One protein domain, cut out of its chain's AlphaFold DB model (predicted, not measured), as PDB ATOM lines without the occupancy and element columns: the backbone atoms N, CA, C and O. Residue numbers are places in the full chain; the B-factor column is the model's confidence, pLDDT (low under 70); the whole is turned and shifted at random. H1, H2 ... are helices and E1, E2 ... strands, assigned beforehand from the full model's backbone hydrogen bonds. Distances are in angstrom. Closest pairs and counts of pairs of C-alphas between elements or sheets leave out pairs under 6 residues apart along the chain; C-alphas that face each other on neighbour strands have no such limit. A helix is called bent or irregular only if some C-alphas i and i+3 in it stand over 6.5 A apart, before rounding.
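AT A GLANCE: This is residues 4 to 88 and 112 to 119 of the 324 residues of an uncharacterized protein of Planctomycetaceae bacterium (UniProt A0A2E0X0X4). Two helices running opposite ways, H1 and H2, pack side by side on strand E3 of a long hairpin, E3 and E4, whose tip, residues 32 to 37, sticks out. A second, smaller hairpin, E1 and E2, makes an arm at one end, and the short helix H3 lies near H1. The printed part has 93 residues, in the order E1 E2 E3 E4 H1 H2 H3, with two antiparallel sheets of two strands, and is of mixed class. It is compact, with a radius of gyration of the C-alphas of 14.0 A and spans of 41 by 36 by 25 A.

IN THESE COORDINATES: E1, residues 4 to 6, begins with C-alpha 4 at (236.547, 164.565, 319.532) and is 6.5 A long. E2, residues 9 to 13, spans 13.3 A. E3, residues 26 to 31, spans 15.8 A, and E4, residues 38 to 44, 16.7 A. H1, residues 47 to 57, measures 15.2 A; H2, residues 63 to 76, measures 21.1 A. H3, residues 112 to 117, is 8.6 A long and ends with C-alpha 117 at (235.931, 195.943, 322.147).

HOW THE PARTS SIT: In the hairpin E1 and E2, N 4 and O 11 are 2.8 A apart, within hydrogen-bond range. In the hairpin E3 and E4, N 39 and O 30 are at 2.7 A. The closest C-alphas of E3 and H1, Met 28 and Val 50, are 5.7 A apart; those of E3 and H2, Pro 29 and Ile 68, 6.0 A. The helical hairpin H1 and H2 only just touch, with 3 pairs of C-alphas within 8 A, the closest Trp 47 and Ile 72 at 7.2 A, at a shallow tilt of 8 degrees, opposite ways. H3 is close to H1 but not clearly touching, the closest C-alphas, Glu 48 and Val 115, being 7.3 A apart. Every O i to N i+4 pair is within hydrogen-bond range in H1 and H3, and 9 of 10 in H2, which is irregular, but only just: C-alphas 63 and 66 are 6.53 A apart.

THE WHOLE: The C-alphas farthest apart, His 7 and Asp 61, are 44.0 A apart. Residues 89 to 111 are not printed, and C-alphas 88 and 112 are 13.6 A apart across the cut. The link from E2 to E3 is long. Only residues 117 to 118 have pLDDT under 70.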
ATOM      1  N   ARG A   4     236.069 165.558 318.563       79.00
ATOM      2  CA  ARG A   4     236.547 164.565 319.532       79.00
ATOM      3  C   ARG A   4     235.348 163.992 320.276       79.00
ATOM      4  O   ARG A   4     234.489 164.744 320.720       79.00
ATOM      5  N   LYS A   5     235.260 162.668 320.406       82.69
ATOM      6  CA  LYS A   5     234.215 162.013 321.204       82.69
ATOM      7  C   LYS A   5     234.847 161.510 322.500       82.69
ATOM      8  O   LYS A   5     235.816 160.761 322.442       82.69
ATOM      9  N   LEU A   6     234.316 161.930 323.644       80.19
ATOM     10  CA  LEU A   6     234.772 161.509 324.968       80.19
ATOM     11  C   LEU A   6     233.544 161.190 325.828       80.19
ATOM     12  O   LEU A   6     232.676 162.047 325.975       80.19
ATOM     13  N   HIS A   7     233.465 159.966 326.363       81.25
ATOM     14  CA  HIS A   7     232.353 159.486 327.207       81.25
ATOM     15  C   HIS A   7     230.965 159.848 326.641       81.25
ATOM     16  O   HIS A   7     230.174 160.536 327.278       81.25
ATOM     17  N   ASP A   8     230.723 159.478 325.381       84.75
ATOM     18  CA  ASP A   8     229.500 159.782 324.620       84.75
ATOM     19  C   ASP A   8     229.164 161.252 324.362       84.75
ATOM     20  O   ASP A   8     228.252 161.555 323.592       84.75
ATOM     21  N   THR A   9     229.987 162.174 324.851       81.88
ATOM     22  CA  THR A   9     229.879 163.593 324.530       81.88
ATOM     23  C   THR A   9     230.767 163.927 323.337       81.88
ATOM     24  O   THR A   9     231.928 163.519 323.253       81.88
ATOM     25  N   THR A  10     230.212 164.669 322.379       83.88
ATOM     26  CA  THR A  10     230.983 165.218 321.261       83.88
ATOM     27  C   THR A  10     231.489 166.602 321.637       83.88
ATOM     28  O   THR A  10     230.704 167.480 321.981       83.88
ATOM     29  N   TYR A  11     232.793 166.792 321.505       85.69
ATOM     30  CA  TYR A  11     233.474 168.066 321.631       85.69
ATOM     31  C   TYR A  11     234.045 168.469 320.281       85.69
ATOM     32  O   TYR A  11     234.408 167.634 319.447       85.69
ATOM     33  N   PHE A  12     234.146 169.766 320.081       89.62
ATOM     34  CA  PHE A  12     234.774 170.376 318.929       89.62
ATOM     35  C   PHE A  12     235.939 171.228 319.402       89.62
ATOM     36  O   PHE A  12     236.037 171.563 320.578       89.62
ATOM     37  N   GLN A  13     236.827 171.571 318.488       89.81
ATOM     38  CA  GLN A  13     237.937 172.472 318.750       89.81
ATOM     39  C   GLN A  13     237.829 173.626 317.763       89.81
ATOM     40  O   GLN A  13     237.527 173.396 316.592       89.81
ATOM     41  N   CYS A  14     238.003 174.857 318.238       90.62
ATOM     42  CA  CYS A  14     238.043 176.009 317.358       90.62
ATOM     43  C   CYS A  14     239.320 175.944 316.519       90.62
ATOM     44  O   CYS A  14     240.415 175.924 317.078       90.62
ATOM     45  N   ASP A  15     239.185 175.953 315.195       91.12
ATOM     46  CA  ASP A  15     240.325 175.832 314.279       91.12
ATOM     47  C   ASP A  15     241.244 177.070 314.314       91.12
ATOM     48  O   ASP A  15     242.408 176.967 313.950       91.12
ATOM     49  N   TRP A  16     240.747 178.220 314.793       91.12
ATOM     50  CA  TRP A  16     241.548 179.435 314.991       91.12
ATOM     51  C   TRP A  16     242.194 179.507 316.379       91.12
ATOM     52  O   TRP A  16     243.402 179.669 316.514       91.12
ATOM     53  N   THR A  17     241.387 179.407 317.439       87.62
ATOM     54  CA  THR A  17     241.840 179.689 318.814       87.62
ATOM     55  C   THR A  17     242.283 178.450 319.580       87.62
ATOM     56  O   THR A  17     242.799 178.581 320.688       87.62
ATOM     57  N   GLY A  18     242.028 177.251 319.050       86.75
ATOM     58  CA  GLY A  18     242.260 175.986 319.740       86.75
ATOM     59  C   GLY A  18     241.308 175.712 320.911       86.75
ATOM     60  O   GLY A  18     241.391 174.633 321.494       86.75
ATOM     61  N   LEU A  19     240.399 176.637 321.249       85.38
ATOM     62  CA  LEU A  19     239.472 176.484 322.370       85.38
ATOM     63  C   LEU A  19     238.525 175.294 322.139       85.38
ATOM     64  O   LEU A  19     237.981 175.152 321.037       85.38
ATOM     65  N   PRO A  20     238.284 174.440 323.146       84.81
ATOM     66  CA  PRO A  20     237.291 173.385 323.045       84.81
ATOM     67  C   PRO A  20     235.878 173.984 323.093       84.81
ATOM     68  O   PRO A  20     235.593 174.924 323.831       84.81
ATOM     69  N   MET A  21     234.977 173.413 322.304       87.19
ATOM     70  CA  MET A  21     233.612 173.883 322.109       87.19
ATOM     71  C   MET A  21     232.626 172.722 322.212       87.19
ATOM     72  O   MET A  21     232.914 171.604 321.788       87.19
ATOM     73  N   ARG A  22     231.429 172.983 322.744       84.19
ATOM     74  CA  ARG A  22     230.344 171.984 322.788       84.19
ATOM     75  C   ARG A  22     229.535 171.937 321.491       84.19
ATOM     76  O   ARG A  22     228.963 170.905 321.161       84.19
ATOM     77  N   THR A  23     229.504 173.041 320.752       85.19
ATOM     78  CA  THR A  23     228.724 173.214 319.521       85.19
ATOM     79  C   THR A  23     229.550 173.927 318.456       85.19
ATOM     80  O   THR A  23     230.479 174.671 318.768       85.19
ATOM     81  N   THR A  24     229.200 173.713 317.188       84.12
ATOM     82  CA  THR A  24     229.845 174.349 316.028       84.12
ATOM     83  C   THR A  24     228.828 175.175 315.269       84.12
ATOM     84  O   THR A  24     228.199 174.695 314.323       84.12
ATOM     85  N   ASN A  25     228.638 176.410 315.719       88.69
ATOM     86  CA  ASN A  25     227.674 177.307 315.096       88.69
ATOM     87  C   ASN A  25     228.321 178.170 313.998       88.69
ATOM     88  O   ASN A  25     227.694 178.408 312.966       88.69
ATOM     89  N   CYS A  26     229.595 178.537 314.165       92.50
ATOM     90  CA  CYS A  26     230.370 179.270 313.166       92.50
ATOM     91  C   CYS A  26     231.250 178.319 312.343       92.50
ATOM     92  O   CYS A  26     231.856 177.376 312.865       92.50
ATOM     93  N   TYR A  27     231.325 178.586 311.045       94.31
ATOM     94  CA  TYR A  27     232.041 177.796 310.044       94.31
ATOM     95  C   TYR A  27     232.575 178.733 308.961       94.31
ATOM     96  O   TYR A  27     232.030 179.809 308.756       94.31
ATOM     97  N   MET A  28     233.604 178.325 308.230       94.50
ATOM     98  CA  MET A  28     234.041 179.040 307.036       94.50
ATOM     99  C   MET A  28     233.160 178.602 305.860       94.50
ATOM    100  O   MET A  28     233.164 177.410 305.526       94.50
ATOM    101  N   PRO A  29     232.336 179.494 305.281       95.00
ATOM    102  CA  PRO A  29     231.519 179.137 304.134       95.00
ATOM    103  C   PRO A  29     232.408 178.985 302.895       95.00
ATOM    104  O   PRO A  29     233.334 179.761 302.680       95.00
ATOM    105  N   ASP A  30     232.113 177.989 302.072       94.44
ATOM    106  CA  ASP A  30     232.631 177.875 300.709       94.44
ATOM    107  C   ASP A  30     231.491 177.400 299.804       94.44
ATOM    108  O   ASP A  30     230.426 177.001 300.281       94.44
ATOM    109  N   TRP A  31     231.679 177.441 298.493       95.25
ATOM    110  CA  TRP A  31     230.666 177.005 297.545       95.25
ATOM    111  C   TRP A  31     231.266 176.029 296.556       95.25
ATOM    112  O   TRP A  31     232.320 176.269 295.973       95.25
ATOM    113  N   HIS A  32     230.549 174.931 296.345       94.50
ATOM    114  CA  HIS A  32     230.892 173.986 295.303       94.50
ATOM    115  C   HIS A  32     230.773 174.671 293.936       94.50
ATOM    116  O   HIS A  32     229.711 175.197 293.604       94.50
ATOM    117  N   GLU A  33     231.834 174.633 293.132       92.62
ATOM    118  CA  GLU A  33     231.946 175.441 291.907       92.62
ATOM    119  C   GLU A  33     230.850 175.126 290.884       92.62
ATOM    120  O   GLU A  33     230.229 176.034 290.346       92.62
ATOM    121  N   THR A  34     230.552 173.841 290.671       94.12
ATOM    122  CA  THR A  34     229.540 173.422 289.687       94.12
ATOM    123  C   THR A  34     228.099 173.499 290.194       94.12
ATOM    124  O   THR A  34     227.206 173.879 289.447       94.12
ATOM    125  N   THR A  35     227.841 173.128 291.452       95.44
ATOM    126  CA  THR A  35     226.469 173.025 291.985       95.44
ATOM    127  C   THR A  35     226.002 174.290 292.700       95.44
ATOM    128  O   THR A  35     224.824 174.408 293.025       95.44
ATOM    129  N   GLY A  36     226.915 175.211 293.023       94.12
ATOM    130  CA  GLY A  36     226.627 176.391 293.836       94.12
ATOM    131  C   GLY A  36     226.217 176.072 295.279       94.12
ATOM    132  O   GLY A  36     225.805 176.973 296.008       94.12
ATOM    133  N   LYS A  37     226.316 174.809 295.713       96.00
ATOM    134  CA  LYS A  37     225.907 174.376 297.050       96.00
ATOM    135  C   LYS A  37     226.874 174.898 298.111       96.00
ATOM    136  O   LYS A  37     228.087 174.758 297.961       96.00
ATOM    137  N   LEU A  38     226.325 175.440 299.200       95.31
ATOM    138  CA  LEU A  38     227.096 175.879 300.363       95.31
ATOM    139  C   LEU A  38     227.779 174.682 301.047       95.31
ATOM    140  O   LEU A  38     227.121 173.736 301.488       95.31
ATOM    141  N   LEU A  39     229.095 174.772 301.174       94.88
ATOM    142  CA  LEU A  39     229.962 173.899 301.947       94.88
ATOM    143  C   LEU A  39     230.365 174.616 303.239       94.88
ATOM    144  O   LEU A  39     230.508 175.838 303.281       94.88
ATOM    145  N   LYS A  40     230.508 173.851 304.321       94.38
ATOM    146  CA  LYS A  40     230.862 174.373 305.645       94.38
ATOM    147  C   LYS A  40     232.199 173.780 306.063       94.38
ATOM    148  O   LYS A  40     232.283 172.574 306.294       94.38
ATOM    149  N   HIS A  41     233.224 174.617 306.155       92.81
ATOM    150  CA  HIS A  41     234.570 174.196 306.522       92.81
ATOM    151  C   HIS A  41     234.905 174.607 307.947       92.81
ATOM    152  O   HIS A  41     234.639 175.726 308.376       92.81
ATOM    153  N   GLY A  42     235.542 173.686 308.661       92.19
ATOM    154  CA  GLY A  42     236.068 173.946 309.988       92.19
ATOM    155  C   GLY A  42     235.015 174.209 311.065       92.19
ATOM    156  O   GLY A  42     233.817 173.982 310.893       92.19
ATOM    157  N   SER A  43     235.491 174.621 312.229       92.81
ATOM    158  CA  SER A  43     234.682 174.900 313.412       92.81
ATOM    159  C   SER A  43     235.262 176.101 314.142       92.81
ATOM    160  O   SER A  43     236.434 176.098 314.506       92.81
ATOM    161  N   TYR A  44     234.449 177.131 314.370       92.06
ATOM    162  CA  TYR A  44     234.914 178.394 314.943       92.06
ATOM    163  C   TYR A  44     234.061 178.813 316.136       92.06
ATOM    164  O   TYR A  44     232.874 178.495 316.207       92.06
ATOM    165  N   CYS A  45     234.682 179.523 317.077       89.75
ATOM    166  CA  CYS A  45     234.009 180.009 318.281       89.75
ATOM    167  C   CYS A  45     233.117 181.234 318.014       89.75
ATOM    168  O   CYS A  45     232.091 181.381 318.679       89.75
ATOM    169  N   CYS A  46     233.480 182.061 317.029       91.56
ATOM    170  CA  CYS A  46     232.725 183.218 316.537       91.56
ATOM    171  C   CYS A  46     233.052 183.504 315.057       91.56
ATOM    172  O   CYS A  46     233.995 182.924 314.504       91.56
ATOM    173  N   TRP A  47     232.305 184.407 314.410       92.69
ATOM    174  CA  TRP A  47     232.584 184.809 313.023       92.69
ATOM    175  C   TRP A  47     233.872 185.623 312.878       92.69
ATOM    176  O   TRP A  47     234.543 185.494 311.859       92.69
ATOM    177  N   GLU A  48     234.295 186.382 313.891       92.69
ATOM    178  CA  GLU A  48     235.575 187.105 313.857       92.69
ATOM    179  C   GLU A  48     236.768 186.149 313.703       92.69
ATOM    180  O   GLU A  48     237.733 186.458 313.002       92.69
ATOM    181  N   ALA A  49     236.686 184.957 314.305       92.56
ATOM    182  CA  ALA A  49     237.687 183.907 314.143       92.56
ATOM    183  C   ALA A  49     237.681 183.306 312.725       92.56
ATOM    184  O   ALA A  49     238.739 182.952 312.211       92.56
ATOM    185  N   VAL A  50     236.511 183.227 312.076       93.38
ATOM    186  CA  VAL A  50     236.401 182.825 310.661       93.38
ATOM    187  C   VAL A  50     237.101 183.850 309.776       93.38
ATOM    188  O   VAL A  50     237.924 183.474 308.947       93.38
ATOM    189  N   VAL A  51     236.812 185.140 309.978       93.25
ATOM    190  CA  VAL A  51     237.418 186.232 309.201       93.25
ATOM    191  C   VAL A  51     238.932 186.255 309.397       93.25
ATOM    192  O   VAL A  51     239.668 186.358 308.422       93.25
ATOM    193  N   ALA A  52     239.416 186.094 310.630       92.44
ATOM    194  CA  ALA A  52     240.849 186.069 310.909       92.44
ATOM    195  C   ALA A  52     241.557 184.888 310.227       92.44
ATOM    196  O   ALA A  52     242.576 185.087 309.568       92.44
ATOM    197  N   HIS A  53     240.982 183.684 310.307       91.56
ATOM    198  CA  HIS A  53     241.543 182.517 309.626       91.56
ATOM    199  C   HIS A  53     241.499 182.657 308.105       91.56
ATOM    200  O   HIS A  53     242.445 182.277 307.419       91.56
ATOM    201  N   MET A  54     240.433 183.258 307.577       90.38
ATOM    202  CA  MET A  54     240.320 183.548 306.156       90.38
ATOM    203  C   MET A  54     241.412 184.516 305.691       90.38
ATOM    204  O   MET A  54     241.978 184.255 304.643       90.38
ATOM    205  N   ILE A  55     241.748 185.568 306.451       90.38
ATOM    206  CA  ILE A  55     242.855 186.487 306.107       90.38
ATOM    207  C   ILE A  55     244.204 185.756 306.082       90.38
ATOM    208  O   ILE A  55     245.061 186.069 305.260       90.38
ATOM    209  N   GLU A  56     244.417 184.800 306.991       87.62
ATOM    210  CA  GLU A  56     245.670 184.037 307.033       87.62
ATOM    211  C   GLU A  56     245.766 183.024 305.879       87.62
ATOM    212  O   GLU A  56     246.842 182.842 305.313       87.62
ATOM    213  N   GLN A  57     244.654 182.381 305.501       84.19
ATOM    214  CA  GLN A  57     244.627 181.407 304.399       84.19
ATOM    215  C   GLN A  57     244.544 182.049 303.012       84.19
ATOM    216  O   GLN A  57     245.110 181.533 302.049       84.19
ATOM    217  N   TYR A  58     243.805 183.147 302.903       79.88
ATOM    218  CA  TYR A  58     243.500 183.838 301.665       79.88
ATOM    219  C   TYR A  58     243.889 185.304 301.818       79.88
ATOM    220  O   TYR A  58     243.433 185.993 302.727       79.88
ATOM    221  N   PHE A  59     244.679 185.821 300.880       73.38
ATOM    222  CA  PHE A  59     244.846 187.268 300.768       73.38
ATOM    223  C   PHE A  59     243.476 187.935 300.555       73.38
ATOM    224  O   PHE A  59     242.580 187.348 299.942       73.38
ATOM    225  N   THR A  60     243.318 189.172 301.028       76.06
ATOM    226  CA  THR A  60     242.060 189.943 300.936       76.06
ATOM    227  C   THR A  60     241.541 190.110 299.505       76.06
ATOM    228  O   THR A  60     240.353 190.346 299.306       76.06
ATOM    229  N   ASP A  61     242.412 189.928 298.514       78.81
ATOM    230  CA  ASP A  61     242.095 190.057 297.089       78.81
ATOM    231  C   ASP A  61     241.585 188.749 296.460       78.81
ATOM    232  O   ASP A  61     241.298 188.688 295.263       78.81
ATOM    233  N   HIS A  62     241.462 187.673 297.242       85.38
ATOM    234  CA  HIS A  62     241.004 186.393 296.722       85.38
ATOM    235  C   HIS A  62     239.531 186.478 296.266       85.38
ATOM    236  O   HIS A  62     238.685 186.943 297.031       85.38
ATOM    237  N   PRO A  63     239.146 185.951 295.086       84.38
ATOM    238  CA  PRO A  63     237.774 186.065 294.569       84.38
ATOM    239  C   PRO A  63     236.686 185.527 295.513       84.38
ATOM    240  O   PRO A  63     235.557 186.016 295.523       84.38
ATOM    241  N   LYS A  64     237.027 184.528 296.340       87.12
ATOM    242  CA  LYS A  64     236.107 183.971 297.345       87.12
ATOM    243  C   LYS A  64     235.877 184.900 298.544       87.12
ATOM    244  O   LYS A  64     234.822 184.797 299.161       87.12
ATOM    245  N   TRP A  65     236.808 185.811 298.844       89.44
ATOM    246  CA  TRP A  65     236.757 186.701 300.010       89.44
ATOM    247  C   TRP A  65     235.437 187.466 300.080       89.44
ATOM    248  O   TRP A  65     234.713 187.383 301.070       89.44
ATOM    249  N   LYS A  66     235.084 188.155 298.987       90.88
ATOM    250  CA  LYS A  66     233.876 188.980 298.922       90.88
ATOM    251  C   LYS A  66     232.620 188.154 299.190       90.88
ATOM    252  O   LYS A  66     231.825 188.511 300.048       90.88
ATOM    253  N   ARG A  67     232.490 187.001 298.528       92.75
ATOM    254  CA  ARG A  67     231.330 186.112 298.687       92.75
ATOM    255  C   ARG A  67     231.207 185.561 300.112       92.75
ATOM    256  O   ARG A  67     230.099 185.456 300.631       92.75
ATOM    257  N   ILE A  68     232.332 185.223 300.744       93.31
ATOM    258  CA  ILE A  68     232.368 184.777 302.143       93.31
ATOM    259  C   ILE A  68     231.929 185.907 303.077       93.31
ATOM    260  O   ILE A  68     231.055 185.692 303.915       93.31
ATOM    261  N   MET A  69     232.493 187.105 302.914       93.00
ATOM    262  CA  MET A  69     232.154 188.265 303.738       93.00
ATOM    263  C   MET A  69     230.696 188.693 303.576       93.00
ATOM    264  O   MET A  69     230.055 189.008 304.578       93.00
ATOM    265  N   ASP A  70     230.154 188.646 302.358       93.12
ATOM    266  CA  ASP A  70     228.741 188.930 302.087       93.12
ATOM    267  C   ASP A  70     227.837 187.932 302.834       93.12
ATOM    268  O   ASP A  70     226.915 188.337 303.541       93.12
ATOM    269  N   HIS A  71     228.156 186.631 302.778       93.75
ATOM    270  CA  HIS A  71     227.418 185.580 303.496       93.75
ATOM    271  C   HIS A  71     227.497 185.739 305.021       93.75
ATOM    272  O   HIS A  71     226.496 185.587 305.722       93.75
ATOM    273  N   ILE A  72     228.676 186.058 305.562       92.69
ATOM    274  CA  ILE A  72     228.845 186.322 307.001       92.69
ATOM    275  C   ILE A  72     228.040 187.563 307.405       92.69
ATOM    276  O   ILE A  72     227.339 187.538 308.415       92.69
ATOM    277  N   THR A  73     228.083 188.623 306.598       91.69
ATOM    278  CA  THR A  73     227.333 189.863 306.840       91.69
ATOM    279  C   THR A  73     225.827 189.619 306.815       91.69
ATOM    280  O   THR A  73     225.108 190.180 307.640       91.69
ATOM    281  N   GLU A  74     225.332 188.752 305.931       90.62
ATOM    282  CA  GLU A  74     223.921 188.359 305.901       90.62
ATOM    283  C   GLU A  74     223.499 187.656 307.201       90.62
ATOM    284  O   GLU A  74     222.483 188.018 307.802       90.62
ATOM    285  N   LEU A  75     224.309 186.696 307.667       89.31
ATOM    286  CA  LEU A  75     224.046 185.941 308.894       89.31
ATOM    287  C   LEU A  75     224.098 186.819 310.149       89.31
ATOM    288  O   LEU A  75     223.252 186.690 311.034       89.31
ATOM    289  N   VAL A  76     225.096 187.694 310.237       88.94
ATOM    290  CA  VAL A  76     225.364 188.514 311.425       88.94
ATOM    291  C   VAL A  76     224.538 189.807 311.426       88.94
ATOM    292  O   VAL A  76     224.169 190.329 312.481       88.94
ATOM    293  N   GLY A  77     224.200 190.312 310.241       87.00
ATOM    294  CA  GLY A  77     223.510 191.583 310.021       87.00
ATOM    295  C   GLY A  77     224.431 192.806 309.975       87.00
ATOM    296  O   GLY A  77     223.938 193.915 309.792       87.00
ATOM    297  N   THR A  78     225.744 192.628 310.135       88.69
ATOM    298  CA  THR A  78     226.746 193.696 310.033       88.69
ATOM    299  C   THR A  78     228.087 193.141 309.561       88.69
ATOM    300  O   THR A  78     228.338 191.940 309.662       88.69
ATOM    301  N   SER A  79     228.947 194.035 309.073       87.25
ATOM    302  CA  SER A  79     230.360 193.754 308.835       87.25
ATOM    303  C   SER A  79     231.039 193.269 310.119       87.25
ATOM    304  O   SER A  79     230.737 193.742 311.221       87.25
ATOM    305  N   VAL A  80     231.952 192.313 309.960       88.94
ATOM    306  CA  VAL A  80     232.677 191.645 311.039       88.94
ATOM    307  C   VAL A  80     234.172 191.865 310.826       88.94
ATOM    308  O   VAL A  80     234.696 191.585 309.749       88.94
ATOM    309  N   SER A  81     234.868 192.358 311.849       89.69
ATOM    310  CA  SER A  81     236.325 192.505 311.833       89.69
ATOM    311  C   SER A  81     237.021 191.191 312.180       89.69
ATOM    312  O   SER A  81     236.484 190.358 312.907       89.69
ATOM    313  N   ALA A  82     238.250 191.009 311.705       91.25
ATOM    314  CA  ALA A  82     239.059 189.862 312.093       91.25
ATOM    315  C   ALA A  82     239.329 189.848 313.607       91.25
ATOM    316  O   ALA A  82     239.646 190.878 314.203       91.25
ATOM    317  N   ALA A  83     239.235 188.665 314.215       90.88
ATOM    318  CA  ALA A  83     239.694 188.430 315.577       90.88
ATOM    319  C   ALA A  83     241.213 188.669 315.714       90.88
ATOM    320  O   ALA A  83     241.948 188.588 314.722       90.88
ATOM    321  N   PRO A  84     241.715 188.894 316.943       86.19
ATOM    322  CA  PRO A  84     243.147 188.937 317.204       86.19
ATOM    323  C   PRO A  84     243.870 187.699 316.659       86.19
ATOM    324  O   PRO A  84     243.364 186.573 316.722       86.19
ATOM    325  N   HIS A  85     245.080 187.920 316.140       84.31
ATOM    326  CA  HIS A  85     245.944 186.849 315.645       84.31
ATOM    327  C   HIS A  85     246.152 185.792 316.738       84.31
ATOM    328  O   HIS A  85     246.508 186.148 317.859       84.31
ATOM    329  N   TRP A  86     246.010 184.498 316.426       80.12
ATOM    330  CA  TRP A  86     246.085 183.422 317.428       80.12
ATOM    331  C   TRP A  86     247.400 183.419 318.227       80.12
ATOM    332  O   TRP A  86     247.394 183.206 319.431       80.12
ATOM    333  N   LYS A  87     248.528 183.770 317.591       80.50
ATOM    334  CA  LYS A  87     249.822 184.034 318.254       80.50
ATOM    335  C   LYS A  87     249.785 185.074 319.374       80.50
ATOM    336  O   LYS A  87     250.702 185.068 320.179       80.50
ATOM    337  N   ARG A  88     248.812 185.987 319.418       78.25
ATOM    338  CA  ARG A  88     248.635 186.986 320.491       78.25
ATOM    339  C   ARG A  88     247.799 186.452 321.654       78.25
ATOM    340  O   ARG A  88     247.775 187.079 322.708       78.25
ATOM    341  N   LEU A 112     236.561 186.830 323.859       78.94
ATOM    342  CA  LEU A 112     235.333 187.477 323.423       78.94
ATOM    343  C   LEU A 112     235.271 188.934 323.856       78.94
ATOM    344  O   LEU A 112     234.777 189.747 323.080       78.94
ATOM    345  N   ALA A 113     235.800 189.277 325.030       77.00
ATOM    346  CA  ALA A 113     235.916 190.661 325.467       77.00
ATOM    347  C   ALA A 113     236.803 191.471 324.507       77.00
ATOM    348  O   ALA A 113     236.399 192.548 324.070       77.00
ATOM    349  N   GLU A 114     237.959 190.937 324.096       76.38
ATOM    350  CA  GLU A 114     238.822 191.589 323.098       76.38
ATOM    351  C   GLU A 114     238.120 191.766 321.749       76.38
ATOM    352  O   GLU A 114     238.145 192.847 321.159       76.38
ATOM    353  N   VAL A 115     237.437 190.721 321.281       80.62
ATOM    354  CA  VAL A 115     236.653 190.763 320.044       80.62
ATOM    355  C   VAL A 115     235.488 191.764 320.148       80.62
ATOM    356  O   VAL A 115     235.136 192.424 319.169       80.62
ATOM    357  N   GLN A 116     234.892 191.920 321.330       72.75
ATOM    358  CA  GLN A 116     233.776 192.829 321.575       72.75
ATOM    359  C   GLN A 116     234.189 194.294 321.671       72.75
ATOM    360  O   GLN A 116     233.453 195.161 321.201       72.75
ATOM    361  N   MET A 117     235.381 194.586 322.183       64.12
ATOM    362  CA  MET A 117     235.931 195.943 322.147       64.12
ATOM    363  C   MET A 117     236.183 196.436 320.713       64.12
ATOM    364  O   MET A 117     236.115 197.636 320.461       64.12
ATOM    365  N   GLY A 118     236.414 195.524 319.762       62.00
ATOM    366  CA  GLY A 118     236.586 195.833 318.339       62.00
ATOM    367  C   GLY A 118     235.291 196.050 317.548       62.00
ATOM    368  O   GLY A 118     235.348 196.134 316.323       62.00
ATOM    369  N   MET A 119     234.120 196.103 318.198       71.00
ATOM    370  CA  MET A 119     232.843 196.260 317.495       71.00
ATOM    371  C   MET A 119     232.786 197.548 316.671       71.00
ATOM    372  O   MET A 119     233.080 198.638 317.161       71.00
TER     373      MET A 119